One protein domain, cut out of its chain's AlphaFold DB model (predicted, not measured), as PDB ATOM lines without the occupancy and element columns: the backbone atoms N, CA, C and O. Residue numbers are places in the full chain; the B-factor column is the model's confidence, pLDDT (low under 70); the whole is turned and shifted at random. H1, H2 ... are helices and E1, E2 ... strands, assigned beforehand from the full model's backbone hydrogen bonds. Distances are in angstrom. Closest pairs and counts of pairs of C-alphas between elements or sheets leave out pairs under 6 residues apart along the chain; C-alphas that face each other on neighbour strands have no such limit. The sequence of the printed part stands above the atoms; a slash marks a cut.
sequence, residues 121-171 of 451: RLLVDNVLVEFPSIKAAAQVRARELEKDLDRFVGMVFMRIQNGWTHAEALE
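AT A GLANCE: This is residues 121 to 171 of the 451 residues of a protein of Aureimonas sp. AU12 (UniProt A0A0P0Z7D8). Helices H1 and H2 make a V; short H3 folds back onto H2, and the hairpin E1 and E2 lies on the other side of H1. The 51 printed residues hold, in order, E1, E2, H1, H2, H3: mixed class, one antiparallel sheet, E1 - E2. It is compact, radius of gyration of the C-alphas 10.3 A, spanning 27 by 25 by 18 A.

IN THESE COORDINATES: Find C-alpha 121 at (56.862, 165.309, -10.998), where E1, residues 121 to 124, begins; E2 is residues 127 to 131. H1, residues 134 to 144, runs 15.2 A; H2, residues 149 to 161, 18.6 A. H3, residues 166 to 169, ends at (43.079, 166.251, -8.205).

HOW THE PARTS SIT: In the hairpin look at N 122 and O 129, 2.9 A, within hydrogen-bond range. H1 touches H2 at a steep tilt of 49 degrees; the closest C-alphas are Ala 142 and Leu 149, 5.6 A. H2 touches H3 with residues 155 to 160 alone, closest at C-alphas 156 and 169, 5.0 A. In H1 and H2 every O i to N i+4 pair is within range; H3 is too short for one.

THE WHOLE: The farthest C-alphas, Asn 126 and Asp 150, are 27.8 A apart. The printed part has no cut, the four links are tight, and no printed residue has pLDDT under 70.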
ATOM      1  N   ARG A 121      56.394 166.062 -12.157       81.31
ATOM      2  CA  ARG A 121      56.862 165.309 -10.998       81.31
ATOM      3  C   ARG A 121      55.869 165.480  -9.857       81.31
ATOM      4  O   ARG A 121      55.328 166.572  -9.681       81.31
ATOM      5  N   LEU A 122      55.609 164.404  -9.126       80.06
ATOM      6  CA  LEU A 122      54.751 164.383  -7.946       80.06
ATOM      7  C   LEU A 122      55.491 163.676  -6.818       80.06
ATOM      8  O   LEU A 122      56.080 162.628  -7.048       80.06
ATOM      9  N   LEU A 123      55.467 164.239  -5.614       76.38
ATOM     10  CA  LEU A 123      55.906 163.518  -4.424       76.38
ATOM     11  C   LEU A 123      54.731 162.643  -3.973       76.38
ATOM     12  O   LEU A 123      53.674 163.167  -3.632       76.38
ATOM     13  N   VAL A 124      54.902 161.329  -4.030       73.00
ATOM     14  CA  VAL A 124      53.930 160.333  -3.574       73.00
ATOM     15  C   VAL A 124      54.618 159.553  -2.465       73.00
ATOM     16  O   VAL A 124      55.687 158.997  -2.699       73.00
ATOM     17  N   ASP A 125      54.069 159.582  -1.251       72.94
ATOM     18  CA  ASP A 125      54.641 158.898  -0.080       72.94
ATOM     19  C   ASP A 125      56.132 159.224   0.156       72.94
ATOM     20  O   ASP A 125      56.957 158.349   0.404       72.94
ATOM     21  N   ASN A 126      56.493 160.510   0.050       72.94
ATOM     22  CA  ASN A 126      57.871 161.028   0.136       72.94
ATOM     23  C   ASN A 126      58.831 160.567  -0.977       72.94
ATOM     24  O   ASN A 126      60.024 160.864  -0.915       72.94
ATOM     25  N   VAL A 127      58.329 159.922  -2.030       74.62
ATOM     26  CA  VAL A 127      59.107 159.541  -3.214       74.62
ATOM     27  C   VAL A 127      58.729 160.430  -4.389       74.62
ATOM     28  O   VAL A 127      57.557 160.601  -4.716       74.62
ATOM     29  N   LEU A 128      59.724 161.025  -5.049       78.00
ATOM     30  CA  LEU A 128      59.489 161.868  -6.217       78.00
ATOM     31  C   LEU A 128      59.297 160.990  -7.460       78.00
ATOM     32  O   LEU A 128      60.249 160.404  -7.968       78.00
ATOM     33  N   VAL A 129      58.069 160.928  -7.964       82.81
ATOM     34  CA  VAL A 129      57.686 160.149  -9.145       82.81
ATOM     35  C   VAL A 129      57.532 161.074 -10.349       82.81
ATOM     36  O   VAL A 129      56.840 162.093 -10.283       82.81
ATOM     37  N   GLU A 130      58.163 160.724 -11.470       83.56
ATOM     38  CA  GLU A 130      58.049 161.462 -12.730       83.56
ATOM     39  C   GLU A 130      57.039 160.796 -13.671       83.56
ATOM     40  O   GLU A 130      57.115 159.605 -13.966       83.56
ATOM     41  N   PHE A 131      56.102 161.590 -14.183       83.38
ATOM     42  CA  PHE A 131      55.107 161.167 -15.155       83.38
ATOM     43  C   PHE A 131      55.302 161.909 -16.480       83.38
ATOM     44  O   PHE A 131      55.487 163.129 -16.484       83.38
ATOM     45  N   PRO A 132      55.142 161.236 -17.635       74.81
ATOM     46  CA  PRO A 132      55.208 161.893 -18.943       74.81
ATOM     47  C   PRO A 132      54.132 162.970 -19.157       74.81
ATOM     48  O   PRO A 132      54.279 163.829 -20.025       74.81
ATOM     49  N   SER A 133      53.020 162.892 -18.418       79.50
ATOM     50  CA  SER A 133      51.932 163.872 -18.430       79.50
ATOM     51  C   SER A 133      50.979 163.676 -17.251       79.50
ATOM     52  O   SER A 133      50.914 162.589 -16.678       79.50
ATOM     53  N   ILE A 134      50.133 164.675 -16.983       86.12
ATOM     54  CA  ILE A 134      49.010 164.545 -16.038       86.12
ATOM     55  C   ILE A 134      48.033 163.424 -16.417       86.12
ATOM     56  O   ILE A 134      47.487 162.756 -15.545       86.12
ATOM     57  N   LYS A 135      47.843 163.161 -17.718       85.06
ATOM     58  CA  LYS A 135      47.002 162.050 -18.183       85.06
ATOM     59  C   LYS A 135      47.637 160.700 -17.846       85.06
ATOM     60  O   LYS A 135      46.918 159.796 -17.444       85.06
ATOM     61  N   ALA A 136      48.957 160.580 -17.990       85.19
ATOM     62  CA  ALA A 136      49.686 159.371 -17.614       85.19
ATOM     63  C   ALA A 136      49.618 159.137 -16.096       85.19
ATOM     64  O   ALA A 136      49.317 158.027 -15.673       85.19
ATOM     65  N   ALA A 137      49.784 160.193 -15.290       90.75
ATOM     66  CA  ALA A 137      49.587 160.117 -13.841       90.75
ATOM     67  C   ALA A 137      48.160 159.663 -13.484       90.75
ATOM     68  O   ALA A 137      47.977 158.722 -12.718       90.75
ATOM     69  N   ALA A 138      47.139 160.261 -14.108       92.50
ATOM     70  CA  ALA A 138      45.743 159.878 -13.902       92.50
ATOM     71  C   ALA A 138      45.441 158.440 -14.359       92.50
ATOM     72  O   ALA A 138      44.617 157.777 -13.744       92.50
ATOM     73  N   GLN A 139      46.101 157.947 -15.412       89.44
ATOM     74  CA  GLN A 139      45.970 156.564 -15.883       89.44
ATOM     75  C   GLN A 139      46.512 155.554 -14.878       89.44
ATOM     76  O   GLN A 139      45.828 154.578 -14.580       89.44
ATOM     77  N   VAL A 140      47.724 155.789 -14.369       92.19
ATOM     78  CA  VAL A 140      48.333 154.951 -13.328       92.19
ATOM     79  C   VAL A 140      47.427 154.944 -12.100       92.19
ATOM     80  O   VAL A 140      46.999 153.884 -11.651       92.19
ATOM     81  N   ARG A 141      47.010 156.130 -11.657       93.75
ATOM     82  CA  ARG A 141      46.184 156.284 -10.462       93.75
ATOM     83  C   ARG A 141      44.777 155.702 -10.597       93.75
ATOM     84  O   ARG A 141      44.262 155.130  -9.645       93.75
ATOM     85  N   ALA A 142      44.149 155.802 -11.770       94.25
ATOM     86  CA  ALA A 142      42.858 155.165 -12.025       94.25
ATOM     87  C   ALA A 142      42.943 153.641 -11.889       94.25
ATOM     88  O   ALA A 142      42.022 153.039 -11.351       94.25
ATOM     89  N   ARG A 143      44.044 153.029 -12.348       92.06
ATOM     90  CA  ARG A 143      44.273 151.584 -12.210       92.06
ATOM     91  C   ARG A 143      44.493 151.187 -10.754       92.06
ATOM     92  O   ARG A 143      43.867 150.237 -10.311       92.06
ATOM     93  N   GLU A 144      45.319 151.931 -10.019       92.19
ATOM     94  CA  GLU A 144      45.555 151.702  -8.583       92.19
ATOM     95  C   GLU A 144      44.271 151.785  -7.752       92.19
ATOM     96  O   GLU A 144      44.087 151.019  -6.814       92.19
ATOM     97  N   LEU A 145      43.386 152.728  -8.088       92.19
ATOM     98  CA  LEU A 145      42.117 152.942  -7.392       92.19
ATOM     99  C   LEU A 145      40.957 152.112  -7.965       92.19
ATOM    100  O   LEU A 145      39.820 152.317  -7.540       92.19
ATOM    101  N   GLU A 146      41.213 151.260  -8.963       95.44
ATOM    102  CA  GLU A 146      40.201 150.464  -9.673       95.44
ATOM    103  C   GLU A 146      39.013 151.301 -10.202       95.44
ATOM    104  O   GLU A 146      37.843 150.926 -10.120       95.44
ATOM    105  N   LYS A 147      39.306 152.485 -10.753       93.38
ATOM    106  CA  LYS A 147      38.313 153.426 -11.295       93.38
ATOM    107  C   LYS A 147      38.213 153.347 -12.813       93.38
ATOM    108  O   LYS A 147      39.196 153.108 -13.512       93.38
ATOM    109  N   ASP A 148      37.029 153.679 -13.331       95.81
ATOM    110  CA  ASP A 148      36.832 153.910 -14.763       95.81
ATOM    111  C   ASP A 148      37.784 155.003 -15.275       95.81
ATOM    112  O   ASP A 148      37.783 156.139 -14.784       95.81
ATOM    113  N   LEU A 149      38.604 154.641 -16.261       89.12
ATOM    114  CA  LEU A 149      39.718 155.466 -16.703       89.12
ATOM    115  C   LEU A 149      39.255 156.794 -17.311       89.12
ATOM    116  O   LEU A 149      39.764 157.856 -16.944       89.12
ATOM    117  N   ASP A 150      38.310 156.747 -18.248       81.25
ATOM    118  CA  ASP A 150      37.884 157.933 -18.992       81.25
ATOM    119  C   ASP A 150      37.168 158.927 -18.075       81.25
ATOM    120  O   ASP A 150      37.446 160.135 -18.110       81.25
ATOM    121  N   ARG A 151      36.313 158.422 -17.177       88.69
ATOM    122  CA  ARG A 151      35.640 159.237 -16.165       88.69
ATOM    123  C   ARG A 151      36.631 159.850 -15.181       88.69
ATOM    124  O   ARG A 151      36.495 161.032 -14.855       88.69
ATOM    125  N   PHE A 152      37.617 159.086 -14.709       93.69
ATOM    126  CA  PHE A 152      38.609 159.589 -13.758       93.69
ATOM    127  C   PHE A 152      39.496 160.668 -14.383       93.69
ATOM    128  O   PHE A 152      39.636 161.751 -13.817       93.69
ATOM    129  N   VAL A 153      40.016 160.437 -15.593       87.81
ATOM    130  CA  VAL A 153      40.825 161.428 -16.320       87.81
ATOM    131  C   VAL A 153      40.040 162.727 -16.526       87.81
ATOM    132  O   VAL A 153      40.558 163.806 -16.234       87.81
ATOM    133  N   GLY A 154      38.781 162.651 -16.974       82.00
ATOM    134  CA  GLY A 154      37.926 163.833 -17.129       82.00
ATOM    135  C   GLY A 154      37.724 164.604 -15.817       82.00
ATOM    136  O   GLY A 154      37.788 165.835 -15.798       82.00
ATOM    137  N   MET A 155      37.547 163.883 -14.707       91.44
ATOM    138  CA  MET A 155      37.392 164.461 -13.371       91.44
ATOM    139  C   MET A 155      38.654 165.186 -12.892       91.44
ATOM    140  O   MET A 155      38.542 166.300 -12.384       91.44
ATOM    141  N   VAL A 156      39.838 164.598 -13.090       92.38
ATOM    142  CA  VAL A 156      41.132 165.207 -12.732       92.38
ATOM    143  C   VAL A 156      41.291 166.565 -13.418       92.38
ATOM    144  O   VAL A 156      41.569 167.564 -12.755       92.38
ATOM    145  N   PHE A 157      41.041 166.644 -14.729       83.81
ATOM    146  CA  PHE A 157      41.137 167.913 -15.461       83.81
ATOM    147  C   PHE A 157      40.144 168.963 -14.954       83.81
ATOM    148  O   PHE A 157      40.504 170.131 -14.809       83.81
ATOM    149  N   MET A 158      38.910 168.557 -14.653       82.19
ATOM    150  CA  MET A 158      37.883 169.449 -14.115       82.19
ATOM    151  C   MET A 158      38.234 169.955 -12.704       82.19
ATOM    152  O   MET A 158      38.054 171.137 -12.420       82.19
ATOM    153  N   ARG A 159      38.812 169.112 -11.838       88.12
ATOM    154  CA  ARG A 159      39.324 169.509 -10.512       88.12
ATOM    155  C   ARG A 159      40.446 170.543 -10.620       88.12
ATOM    156  O   ARG A 159      40.368 171.591  -9.985       88.12
ATOM    157  N   ILE A 160      41.430 170.307 -11.491       81.75
ATOM    158  CA  ILE A 160      42.532 171.255 -11.736       81.75
ATOM    159  C   ILE A 160      41.994 172.605 -12.237       81.75
ATOM    160  O   ILE A 160      42.407 173.656 -11.754       81.75
ATOM    161  N   GLN A 161      41.024 172.600 -13.161       70.12
ATOM    162  CA  GLN A 161      40.376 173.831 -13.643       70.12
ATOM    163  C   GLN A 161      39.640 174.600 -12.536       70.12
ATOM    164  O   GLN A 161      39.544 175.824 -12.605       70.12
ATOM    165  N   ASN A 162      39.166 173.901 -11.504       74.06
ATOM    166  CA  ASN A 162      38.547 174.484 -10.316       74.06
ATOM    167  C   ASN A 162      39.564 174.883  -9.229       74.06
ATOM    168  O   ASN A 162      39.167 175.197  -8.106       74.06
ATOM    169  N   GLY A 163      40.862 174.888  -9.546       76.25
ATOM    170  CA  GLY A 163      41.926 175.369  -8.665       76.25
ATOM    171  C   GLY A 163      42.479 174.333  -7.688       76.25
ATOM    172  O   GLY A 163      43.185 174.721  -6.760       76.25
ATOM    173  N   TRP A 164      42.173 173.045  -7.873       82.31
ATOM    174  CA  TRP A 164      42.777 171.973  -7.076       82.31
ATOM    175  C   TRP A 164      44.248 171.813  -7.462       82.31
ATOM    176  O   TRP A 164      44.616 171.987  -8.630       82.31
ATOM    177  N   THR A 165      45.089 171.435  -6.503       82.56
ATOM    178  CA  THR A 165      46.458 171.010  -6.811       82.56
ATOM    179  C   THR A 165      46.444 169.697  -7.599       82.56
ATOM    180  O   THR A 165      45.451 168.968  -7.631       82.56
ATOM    181  N   HIS A 166      47.557 169.366  -8.257       86.50
ATOM    182  CA  HIS A 166      47.653 168.108  -8.997       86.50
ATOM    183  C   HIS A 166      47.537 166.880  -8.078       86.50
ATOM    184  O   HIS A 166      46.881 165.915  -8.462       86.50
ATOM    185  N   ALA A 167      48.126 166.926  -6.877       85.12
ATOM    186  CA  ALA A 167      48.065 165.839  -5.900       85.12
ATOM    187  C   ALA A 167      46.633 165.616  -5.387       85.12
ATOM    188  O   ALA A 167      46.138 164.490  -5.417       85.12
ATOM    189  N   GLU A 168      45.926 166.691  -5.030       86.06
ATOM    190  CA  GLU A 168      44.505 166.638  -4.662       86.06
ATOM    191  C   GLU A 168      43.629 166.139  -5.819       86.06
ATOM    192  O   GLU A 168      42.731 165.318  -5.633       86.06
ATOM    193  N   ALA A 169      43.873 166.627  -7.040       90.38
ATOM    194  CA  ALA A 169      43.079 166.251  -8.205       90.38
ATOM    195  C   ALA A 169      43.193 164.754  -8.524       90.38
ATOM    196  O   ALA A 169      42.186 164.135  -8.881       90.38
ATOM    197  N   LEU A 170      44.400 164.200  -8.363       92.75
ATOM    198  CA  LEU A 170      44.739 162.786  -8.520       92.75
ATOM    199  C   LEU A 170      44.408 161.936  -7.282       92.75
ATOM    200  O   LEU A 170      44.566 160.723  -7.332       92.75
ATOM    201  N   GLU A 171      43.912 162.530  -6.194       92.00
ATOM    202  CA  GLU A 171      43.607 161.823  -4.940       92.00
ATOM    203  C   GLU A 171      44.838 161.150  -4.303       92.00
ATOM    204  O   GLU A 171      44.732 160.081  -3.699       92.00
TER     205      GLU A 171